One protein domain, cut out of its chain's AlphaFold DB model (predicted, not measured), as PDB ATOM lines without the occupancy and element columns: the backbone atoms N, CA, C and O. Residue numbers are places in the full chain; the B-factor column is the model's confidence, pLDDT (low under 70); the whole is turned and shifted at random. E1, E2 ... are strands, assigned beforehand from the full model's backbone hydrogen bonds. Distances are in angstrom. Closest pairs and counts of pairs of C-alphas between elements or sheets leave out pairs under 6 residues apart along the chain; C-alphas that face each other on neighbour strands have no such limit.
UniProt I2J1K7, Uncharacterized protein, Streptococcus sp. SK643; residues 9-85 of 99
ATOM      1  N   ILE A   9     336.334 335.811 215.328       92.81
ATOM      2  CA  ILE A   9     336.710 335.297 214.014       92.81
ATOM      3  C   ILE A   9     337.882 334.335 214.160       92.81
ATOM      4  O   ILE A   9     338.749 334.534 215.006       92.81
ATOM      5  N   LYS A  10     337.919 333.295 213.328       95.25
ATOM      6  CA  LYS A  10     339.077 332.421 213.168       95.25
ATOM      7  C   LYS A  10     339.869 332.839 211.941       95.25
ATOM      8  O   LYS A  10     339.288 332.977 210.862       95.25
ATOM      9  N   LEU A  11     341.173 332.997 212.115       95.00
ATOM     10  CA  LEU A  11     342.138 333.287 211.065       95.00
ATOM     11  C   LEU A  11     342.976 332.032 210.813       95.00
ATOM     12  O   LEU A  11     343.582 331.502 211.743       95.00
ATOM     13  N   THR A  12     343.003 331.546 209.572       95.62
ATOM     14  CA  THR A  12     343.808 330.378 209.169       95.62
ATOM     15  C   THR A  12     344.590 330.657 207.889       95.62
ATOM     16  O   THR A  12     344.287 331.606 207.161       95.62
ATOM     17  N   GLY A  13     345.608 329.834 207.616       93.25
ATOM     18  CA  GLY A  13     346.420 329.919 206.394       93.25
ATOM     19  C   GLY A  13     347.820 330.516 206.563       93.25
ATOM     20  O   GLY A  13     348.591 330.524 205.607       93.25
ATOM     21  N   SER A  14     348.163 330.968 207.772       92.88
ATOM     22  CA  SER A  14     349.532 331.319 208.164       92.88
ATOM     23  C   SER A  14     350.051 330.326 209.202       92.88
ATOM     24  O   SER A  14     349.291 329.908 210.079       92.88
ATOM     25  N   GLY A  15     351.336 329.970 209.115       92.56
ATOM     26  CA  GLY A  15     352.014 329.132 210.111       92.56
ATOM     27  C   GLY A  15     352.276 329.864 211.432       92.56
ATOM     28  O   GLY A  15     352.431 329.224 212.468       92.56
ATOM     29  N   VAL A  16     352.271 331.200 211.410       93.31
ATOM     30  CA  VAL A  16     352.403 332.063 212.591       93.31
ATOM     31  C   VAL A  16     351.438 333.239 212.473       93.31
ATOM     32  O   VAL A  16     351.300 333.830 211.400       93.31
ATOM     33  N   TRP A  17     350.790 333.593 213.578       94.25
ATOM     34  CA  TRP A  17     349.988 334.809 213.704       94.25
ATOM     35  C   TRP A  17     350.564 335.707 214.791       94.25
ATOM     36  O   TRP A  17     350.970 335.223 215.843       94.25
ATOM     37  N   SER A  18     350.568 337.013 214.561       93.38
ATOM     38  CA  SER A  18     350.928 338.013 215.565       93.38
ATOM     39  C   SER A  18     350.189 339.309 215.271       93.38
ATOM     40  O   SER A  18     349.973 339.663 214.106       93.38
ATOM     41  N   GLU A  19     349.811 340.031 216.320       92.25
ATOM     42  CA  GLU A  19     349.337 341.399 216.144       92.25
ATOM     43  C   GLU A  19     350.481 342.273 215.623       92.25
ATOM     44  O   GLU A  19     351.653 342.078 215.958       92.25
ATOM     45  N   ARG A  20     350.152 343.241 214.772       89.38
ATOM     46  CA  ARG A  20     351.107 344.208 214.250       89.38
ATOM     47  C   ARG A  20     351.716 344.983 215.415       89.38
ATOM     48  O   ARG A  20     350.992 345.584 216.203       89.38
ATOM     49  N   ASN A  21     353.046 345.007 215.475       88.12
ATOM     50  CA  ASN A  21     353.824 345.556 216.593       88.12
ATOM     51  C   ASN A  21     353.613 344.828 217.939       88.12
ATOM     52  O   ASN A  21     354.002 345.362 218.974       88.12
ATOM     53  N   GLY A  22     352.998 343.643 217.937       89.19
ATOM     54  CA  GLY A  22     352.898 342.780 219.108       89.19
ATOM     55  C   GLY A  22     354.182 341.989 219.352       89.19
ATOM     56  O   GLY A  22     354.975 341.745 218.441       89.19
ATOM     57  N   ASP A  23     354.369 341.569 220.596       93.19
ATOM     58  CA  ASP A  23     355.481 340.742 221.067       93.19
ATOM     59  C   ASP A  23     355.099 339.260 221.234       93.19
ATOM     60  O   ASP A  23     355.975 338.420 221.435       93.19
ATOM     61  N   VAL A  24     353.810 338.926 221.111       94.81
ATOM     62  CA  VAL A  24     353.282 337.559 221.217       94.81
ATOM     63  C   VAL A  24     353.024 336.954 219.836       94.81
ATOM     64  O   VAL A  24     352.290 337.510 219.014       94.81
ATOM     65  N   TYR A  25     353.593 335.772 219.612       95.00
ATOM     66  CA  TYR A  25     353.533 335.003 218.375       95.00
ATOM     67  C   TYR A  25     352.823 333.673 218.618       95.00
ATOM     68  O   TYR A  25     353.212 332.890 219.480       95.00
ATOM     69  N   TYR A  26     351.797 333.402 217.821       96.19
ATOM     70  CA  TYR A  26     350.986 332.193 217.871       96.19
ATOM     71  C   TYR A  26     351.434 331.254 216.747       96.19
ATOM     72  O   TYR A  26     351.009 331.398 215.597       96.19
ATOM     73  N   GLY A  27     352.338 330.326 217.065       95.69
ATOM     74  CA  GLY A  27     352.892 329.347 216.134       95.69
ATOM     75  C   GLY A  27     351.933 328.182 215.910       95.69
ATOM     76  O   GLY A  27     351.840 327.274 216.733       95.69
ATOM     77  N   VAL A  28     351.240 328.187 214.773       95.38
ATOM     78  CA  VAL A  28     350.274 327.150 214.373       95.38
ATOM     79  C   VAL A  28     350.979 325.833 214.065       95.38
ATOM     80  O   VAL A  28     350.482 324.774 214.429       95.38
ATOM     81  N   GLU A  29     352.144 325.870 213.425       92.69
ATOM     82  CA  GLU A  29     352.877 324.644 213.078       92.69
ATOM     83  C   GLU A  29     353.467 323.961 214.317       92.69
ATOM     84  O   GLU A  29     353.347 322.748 214.482       92.69
ATOM     85  N   GLU A  30     354.056 324.751 215.213       94.88
ATOM     86  CA  GLU A  30     354.684 324.258 216.442       94.88
ATOM     87  C   GLU A  30     353.677 324.006 217.569       94.88
ATOM     88  O   GLU A  30     354.004 323.335 218.544       94.88
ATOM     89  N   GLN A  31     352.454 324.529 217.430       97.56
ATOM     90  CA  GLN A  31     351.431 324.560 218.476       97.56
ATOM     91  C   GLN A  31     351.954 325.201 219.776       97.56
ATOM     92  O   GLN A  31     351.708 324.708 220.877       97.56
ATOM     93  N   LYS A  32     352.673 326.321 219.628       97.44
ATOM     94  CA  LYS A  32     353.301 327.086 220.713       97.44
ATOM     95  C   LYS A  32     352.930 328.558 220.651       97.44
ATOM     96  O   LYS A  32     352.723 329.109 219.570       97.44
ATOM     97  N   ILE A  33     352.892 329.203 221.811       97.62
ATOM     98  CA  ILE A  33     352.756 330.654 221.922       97.62
ATOM     99  C   ILE A  33     354.048 331.184 222.518       97.62
ATOM    100  O   ILE A  33     354.428 330.774 223.609       97.62
ATOM    101  N   ILE A  34     354.719 332.077 221.800       96.62
ATOM    102  CA  ILE A  34     356.012 332.626 222.199       96.62
ATOM    103  C   ILE A  34     355.873 334.127 222.409       96.62
ATOM    104  O   ILE A  34     355.390 334.832 221.524       96.62
ATOM    105  N   LYS A  35     356.320 334.622 223.559       96.06
ATOM    106  CA  LYS A  35     356.494 336.047 223.819       96.06
ATOM    107  C   LYS A  35     357.965 336.413 223.676       96.06
ATOM    108  O   LYS A  35     358.816 335.836 224.348       96.06
ATOM    109  N   LYS A  36     358.247 337.381 222.811       94.00
ATOM    110  CA  LYS A  36     359.594 337.916 222.610       94.00
ATOM    111  C   LYS A  36     359.842 339.094 223.531       94.00
ATOM    112  O   LYS A  36     359.061 340.039 223.535       94.00
ATOM    113  N   HIS A  37     360.961 339.080 224.243       90.50
ATOM    114  CA  HIS A  37     361.342 340.175 225.143       90.50
ATOM    115  C   HIS A  37     362.388 341.127 224.538       90.50
ATOM    116  O   HIS A  37     362.568 342.242 225.017       90.50
ATOM    117  N   GLY A  38     363.029 340.747 223.428       84.44
ATOM    118  CA  GLY A  38     364.018 341.574 222.733       84.44
ATOM    119  C   GLY A  38     365.211 340.753 222.257       84.44
ATOM    120  O   GLY A  38     365.113 339.540 222.127       84.44
ATOM    121  N   LEU A  39     366.334 341.413 221.959       81.62
ATOM    122  CA  LEU A  39     367.567 340.731 221.535       81.62
ATOM    123  C   LEU A  39     368.370 340.149 222.707       81.62
ATOM    124  O   LEU A  39     369.154 339.227 222.499       81.62
ATOM    125  N   ASP A  40     368.181 340.695 223.909       86.69
ATOM    126  CA  ASP A  40     369.022 340.420 225.080       86.69
ATOM    127  C   ASP A  40     368.353 339.491 226.108       86.69
ATOM    128  O   ASP A  40     368.965 339.141 227.118       86.69
ATOM    129  N   GLU A  41     367.107 339.085 225.862       89.94
ATOM    130  CA  GLU A  41     366.306 338.264 226.770       89.94
ATOM    131  C   GLU A  41     365.778 337.023 226.044       89.94
ATOM    132  O   GLU A  41     365.452 337.078 224.857       89.94
ATOM    133  N   GLU A  42     365.723 335.894 226.754       92.12
ATOM    134  CA  GLU A  42     365.203 334.644 226.199       92.12
ATOM    135  C   GLU A  42     363.703 334.750 225.917       92.12
ATOM    136  O   GLU A  42     362.941 335.326 226.693       92.12
ATOM    137  N   ASP A  43     363.282 334.150 224.807       94.38
ATOM    138  CA  ASP A  43     361.878 334.016 224.445       94.38
ATOM    139  C   ASP A  43     361.126 333.174 225.498       94.38
ATOM    140  O   ASP A  43     361.604 332.136 225.960       94.38
ATOM    141  N   GLU A  44     359.918 333.603 225.858       96.19
ATOM    142  CA  GLU A  44     359.076 332.935 226.852       96.19
ATOM    143  C   GLU A  44     357.966 332.129 226.166       96.19
ATOM    144  O   GLU A  44     357.190 332.670 225.376       96.19
ATOM    145  N   GLU A  45     357.839 330.840 226.492       97.31
ATOM    146  CA  GLU A  45     356.694 330.030 226.063       97.31
ATOM    147  C   GLU A  45     355.498 330.271 226.993       97.31
ATOM    148  O   GLU A  45     355.560 330.022 228.198       97.31
ATOM    149  N   LEU A  46     354.391 330.749 226.426       97.56
ATOM    150  CA  LEU A  46     353.164 331.048 227.151       97.56
ATOM    151  C   LEU A  46     352.144 329.900 227.041       97.56
ATOM    152  O   LEU A  46     352.024 329.267 225.988       97.56
ATOM    153  N   PRO A  47     351.323 329.668 228.082       97.12
ATOM    154  CA  PRO A  47     350.148 328.809 227.964       97.12
ATOM    155  C   PRO A  47     349.095 329.442 227.041       97.12
ATOM    156  O   PRO A  47     349.073 330.652 226.866       97.12
ATOM    157  N   ASN A  48     348.183 328.635 226.495       96.81
ATOM    158  CA  ASN A  48     347.078 329.092 225.640       96.81
ATOM    159  C   ASN A  48     345.859 329.542 226.470       96.81
ATOM    160  O   ASN A  48     344.865 328.825 226.580       96.81
ATOM    161  N   ASN A  49     345.972 330.692 227.131       94.38
ATOM    162  CA  ASN A  49     344.944 331.268 228.009       94.38
ATOM    163  C   ASN A  49     344.836 332.804 227.911       94.38
ATOM    164  O   ASN A  49     344.333 333.461 228.825       94.38
ATOM    165  N   GLN A  50     345.323 333.368 226.811       90.69
ATOM    166  CA  GLN A  50     345.326 334.788 226.512       90.69
ATOM    167  C   GLN A  50     343.871 335.252 226.343       90.69
ATOM    168  O   GLN A  50     343.022 334.508 225.844       90.69
ATOM    169  N   PRO A  51     343.540 336.461 226.820       85.88
ATOM    170  CA  PRO A  51     342.149 336.861 227.012       85.88
ATOM    171  C   PRO A  51     341.372 337.036 225.704       85.88
ATOM    172  O   PRO A  51     340.154 336.861 225.683       85.88
ATOM    173  N   ASP A  52     342.052 337.422 224.630       88.69
ATOM    174  CA  ASP A  52     341.439 337.920 223.405       88.69
ATOM    175  C   ASP A  52     341.875 337.189 222.135       88.69
ATOM    176  O   ASP A  52     341.240 337.367 221.092       88.69
ATOM    177  N   ILE A  53     342.899 336.344 222.221       93.19
ATOM    178  CA  ILE A  53     343.371 335.478 221.145       93.19
ATOM    179  C   ILE A  53     343.672 334.112 221.744       93.19
ATOM    180  O   ILE A  53     344.278 334.028 222.804       93.19
ATOM    181  N   TYR A  54     343.284 333.037 221.070       93.88
ATOM    182  CA  TYR A  54     343.706 331.695 221.454       93.88
ATOM    183  C   TYR A  54     344.159 330.895 220.239       93.88
ATOM    184  O   TYR A  54     343.628 331.040 219.132       93.88
ATOM    185  N   LEU A  55     345.166 330.056 220.463       97.19
ATOM    186  CA  LEU A  55     345.731 329.175 219.455       97.19
ATOM    187  C   LEU A  55     344.804 327.976 219.233       97.19
ATOM    188  O   LEU A  55     344.367 327.323 220.179       97.19
ATOM    189  N   GLU A  56     344.521 327.692 217.972       97.12
ATOM    190  CA  GLU A  56     343.793 326.516 217.511       97.12
ATOM    191  C   GLU A  56     344.711 325.660 216.635       97.12
ATOM    192  O   GLU A  56     345.789 326.077 216.200       97.12
ATOM    193  N   LYS A  57     344.258 324.444 216.327       96.62
ATOM    194  CA  LYS A  57     345.048 323.485 215.542       96.62
ATOM    195  C   LYS A  57     345.488 324.027 214.173       96.62
ATOM    196  O   LYS A  57     346.535 323.637 213.670       96.62
ATOM    197  N   ASP A  58     344.665 324.863 213.542       96.25
ATOM    198  CA  ASP A  58     344.852 325.346 212.168       96.25
ATOM    199  C   ASP A  58     344.963 326.876 212.055       96.25
ATOM    200  O   ASP A  58     344.942 327.417 210.946       96.25
ATOM    201  N   GLY A  59     345.068 327.589 213.177       96.62
ATOM    202  CA  GLY A  59     345.060 329.046 213.174       96.62
ATOM    203  C   GLY A  59     344.878 329.659 214.551       96.62
ATOM    204  O   GLY A  59     345.195 329.045 215.565       96.62
ATOM    205  N   VAL A  60     344.332 330.869 214.586       96.56
ATOM    206  CA  VAL A  60     343.978 331.567 215.828       96.56
ATOM    207  C   VAL A  60     342.525 331.994 215.797       96.56
ATOM    208  O   VAL A  60     342.002 332.367 214.745       96.56
ATOM    209  N   VAL A  61     341.866 331.977 216.949       95.31
ATOM    210  CA  VAL A  61     340.586 332.664 217.112       95.31
ATOM    211  C   VAL A  61     340.824 333.947 217.874       95.31
ATOM    212  O   VAL A  61     341.463 333.958 218.919       95.31
ATOM    213  N   VAL A  62     340.275 335.024 217.334       92.56
ATOM    214  CA  VAL A  62     340.446 336.381 217.822       92.56
ATOM    215  C   VAL A  62     339.083 336.907 218.229       92.56
ATOM    216  O   VAL A  62     338.144 336.891 217.430       92.56
ATOM    217  N   SER A  63     338.971 337.382 219.463       88.88
ATOM    218  CA  SER A  63     337.835 338.178 219.916       88.88
ATOM    219  C   SER A  63     338.110 339.657 219.673       88.88
ATOM    220  O   SER A  63     339.172 340.176 220.022       88.88
ATOM    221  N   TYR A  64     337.152 340.350 219.064       78.38
ATOM    222  CA  TYR A  64     337.241 341.793 218.905       78.38
ATOM    223  C   TYR A  64     337.097 342.456 220.285       78.38
ATOM    224  O   TYR A  64     336.103 342.254 220.973       78.38
ATOM    225  N   GLN A  65     338.098 343.230 220.706       74.19
ATOM    226  CA  GLN A  65     338.038 344.111 221.888       74.19
ATOM    227  C   GLN A  65     338.529 345.534 221.554       74.19
ATOM    228  O   GLN A  65     338.877 346.324 222.429       74.19
ATOM    229  N   GLY A  66     338.570 345.871 220.262       76.19
ATOM    230  CA  GLY A  66     339.257 347.039 219.717       76.19
ATOM    231  C   GLY A  66     339.854 346.721 218.348       76.19
ATOM    232  O   GLY A  66     339.731 345.595 217.867       76.19
ATOM    233  N   GLU A  67     340.480 347.711 217.712       78.69
ATOM    234  CA  GLU A  67     341.203 347.495 216.458       78.69
ATOM    235  C   GLU A  67     342.356 346.509 216.689       78.69
ATOM    236  O   GLU A  67     343.217 346.744 217.534       78.69
ATOM    237  N   LYS A  68     342.349 345.407 215.936       83.56
ATOM    238  CA  LYS A  68     343.441 344.438 215.873       83.56
ATOM    239  C   LYS A  68     343.878 344.309 214.427       83.56
ATOM    240  O   LYS A  68     343.053 344.042 213.554       83.56
ATOM    241  N   VAL A  69     345.168 344.490 214.185       88.19
ATOM    242  CA  VAL A  69     345.769 344.368 212.856       88.19
ATOM    243  C   VAL A  69     346.739 343.204 212.907       88.19
ATOM    244  O   VAL A  69     347.586 343.163 213.791       88.19
ATOM    245  N   PHE A  70     346.615 342.269 211.974       89.69
ATOM    246  CA  PHE A  70     347.519 341.131 211.845       89.69
ATOM    247  C   PHE A  70     348.251 341.248 210.516       89.69
ATOM    248  O   PHE A  70     347.612 341.353 209.469       89.69
ATOM    249  N   ASP A  71     349.578 341.204 210.561       81.94
ATOM    250  CA  ASP A  71     350.385 341.116 209.351       81.94
ATOM    251  C   ASP A  71     350.557 339.629 208.998       81.94
ATOM    252  O   ASP A  71     351.185 338.864 209.728       81.94
ATOM    253  N   ALA A  72     349.963 339.209 207.881       79.62
ATOM    254  CA  ALA A  72     350.041 337.841 207.376       79.62
ATOM    255  C   ALA A  72     350.793 337.832 206.038       79.62
ATOM    256  O   ALA A  72     350.195 337.958 204.967       79.62
ATOM    257  N   THR A  73     352.121 337.725 206.103       74.25
ATOM    258  CA  THR A  73     353.014 337.686 204.932       74.25
ATOM    259  C   THR A  73     353.650 336.314 204.758       74.25
ATOM    260  O   THR A  73     354.119 335.721 205.726       74.25
ATOM    261  N   ASN A  74     353.732 335.838 203.515       79.00
ATOM    262  CA  ASN A  74     354.399 334.586 203.159       79.00
ATOM    263  C   ASN A  74     355.257 334.784 201.894       79.00
ATOM    264  O   ASN A  74     354.941 335.618 201.047       79.00
ATOM    265  N   ASN A  75     356.349 334.028 201.763       82.75
ATOM    266  CA  ASN A  75     357.247 334.071 200.601       82.75
ATOM    267  C   ASN A  75     356.791 333.170 199.436       82.75
ATOM    268  O   ASN A  75     357.409 333.171 198.372       82.75
ATOM    269  N   LYS A  76     355.724 332.392 199.631       86.06
ATOM    270  CA  LYS A  76     355.060 331.564 198.616       86.06
ATOM    271  C   LYS A  76     353.587 331.939 198.540       86.06
ATOM    272  O   LYS A  76     353.073 332.545 199.468       86.06
ATOM    273  N   ALA A  77     352.907 331.538 197.465       89.06
ATOM    274  CA  ALA A  77     351.457 331.693 197.354       89.06
ATOM    275  C   ALA A  77     350.745 331.075 198.570       89.06
ATOM    276  O   ALA A  77     351.061 329.957 198.978       89.06
ATOM    277  N   TYR A  78     349.791 331.812 199.134       88.44
ATOM    278  CA  TYR A  78     349.098 331.454 200.365       88.44
ATOM    279  C   TYR A  78     347.646 331.924 200.316       88.44
ATOM    280  O   TYR A  78     347.307 332.876 199.613       88.44
ATOM    281  N   THR A  79     346.794 331.247 201.081       92.19
ATOM    282  CA  THR A  79     345.374 331.574 201.211       92.19
ATOM    283  C   THR A  79     345.086 331.855 202.670       92.19
ATOM    284  O   THR A  79     345.215 330.953 203.492       92.19
ATOM    285  N   ILE A  80     344.654 333.075 202.986       92.50
ATOM    286  CA  ILE A  80     344.119 333.404 204.307       92.50
ATOM    287  C   ILE A  80     342.608 333.176 204.307       92.50
ATOM    288  O   ILE A  80     341.905 333.681 203.433       92.50
ATOM    289  N   THR A  81     342.104 332.432 205.293       94.38
ATOM    290  CA  THR A  81     340.659 332.251 205.499       94.38
ATOM    291  C   THR A  81     340.225 332.956 206.776       94.38
ATOM    292  O   THR A  81     340.785 332.714 207.845       94.38
ATOM    293  N   ILE A  82     339.197 333.797 206.667       93.06
ATOM    294  CA  ILE A  82     338.537 334.454 207.798       93.06
ATOM    295  C   ILE A  82     337.183 333.774 207.999       93.06
ATOM    296  O   ILE A  82     336.318 333.828 207.127       93.06
ATOM    297  N   THR A  83     336.999 333.114 209.140       94.50
ATOM    298  CA  THR A  83     335.751 332.417 209.485       94.50
ATOM    299  C   THR A  83     335.078 333.113 210.656       94.50
ATOM    300  O   THR A  83     335.660 333.195 211.732       94.50
ATOM    301  N   ASN A  84     333.835 333.561 210.498       92.75
ATOM    302  CA  ASN A  84     333.021 333.938 211.652       92.75
ATOM    303  C   ASN A  84     332.660 332.675 212.450       92.75
ATOM    304  O   ASN A  84     331.984 331.793 211.920       92.75
ATOM    305  N   VAL A  85     333.117 332.577 213.702       93.50
ATOM    306  CA  VAL A  85     332.844 331.410 214.565       93.50
ATOM    307  C   VAL A  85     331.633 331.615 215.475       93.50
ATOM    308  O   VAL A  85     331.233 330.702 216.200       93.50
TER     309      VAL A  85
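What this domain is: This is residues 9 to 85 of the 99 residues of an uncharacterized protein of Streptococcus sp. SK643 (UniProt I2J1K7). Two small four-stranded sheets form a sandwich that is only partly face to face: E2, E3 and E4 of one sheet come near E6 and E7 of the other, with E5 and E8 at opposite ends of the domain, and the strands of the two sheets cross. A long stretch with no named element, residues 64 to 80, loops from E7 to E8. The printed part has 77 residues, with no named helix and eight named strands, E1 to E8 along the chain; the class is all strand, though under half of the residues, 31, are in named strands. The sheet orders are E6, E7, E1, E8 and E2, E3, E4, E5, both antiparallel. The whole is compact, with a radius of gyration of the C-alphas of 12.4 A and spans of 37 by 31 by 23 A.

How they stand to each other: E1, residues 9 to 12, is an inner strand, antiparallel to E8, residues 81 to 84, with N 10 and O 83 2.8 A apart. It is also antiparallel to E7, residues 59 to 63, where N 11 and O 60 are 2.8 A apart. E7 forms a hairpin with the edge strand E6, residues 53 to 56; N 56 and O 59 are 2.8 A apart. The other sheet is a meander, each strand the antiparallel neighbour of the one before: E2, residues 16 to 18, E3, residues 24 to 27, E4, residues 32 to 35, and E5, residues 44 to 46. Its hairpins have N 26 and O 17 at 2.8 A, N 25 and O 34 at 2.8 A, and N 35 and O 44 at 2.8 A. The strands' lines turn by 88 degrees from edge to edge of this sheet. In the sandwich, two sheets face to face, the best planes are 27 degrees apart and the strands of one sheet stand at 55 degrees to those of the other. The closest C-alphas of E3 and E6, Tyr 26 and Leu 55, are 6.3 A apart. Those of E2 and E7, Trp 17 and Val 60, are 7.2 A apart. E5 and E8 are apart.

Where its parts are: E1 begins at C-alpha 9, (336.710, 335.297, 214.014), and measures 9.9 A. E2 is 6.8 A long, E3 9.7 A, E4 10.0 A and E5 6.2 A; E5 begins at C-alpha 44, (359.076, 332.935, 226.852). E6 is 9.7 A long and E7 13.5 A. E8, 10.0 A, ends at C-alpha 84, (333.021, 333.938, 211.652).

The domain as a whole: The two C-alphas farthest apart, those of Asp 40 and Asn 84, are 39.0 A apart. The C-alphas of the first and last printed residues, Ile 9 and Val 85, are 5.5 A apart. The link E7 to E8, 17 residues, is long. The printed part has no cut. The mean pLDDT of the printed part is 91.2, and no printed residue is under 70.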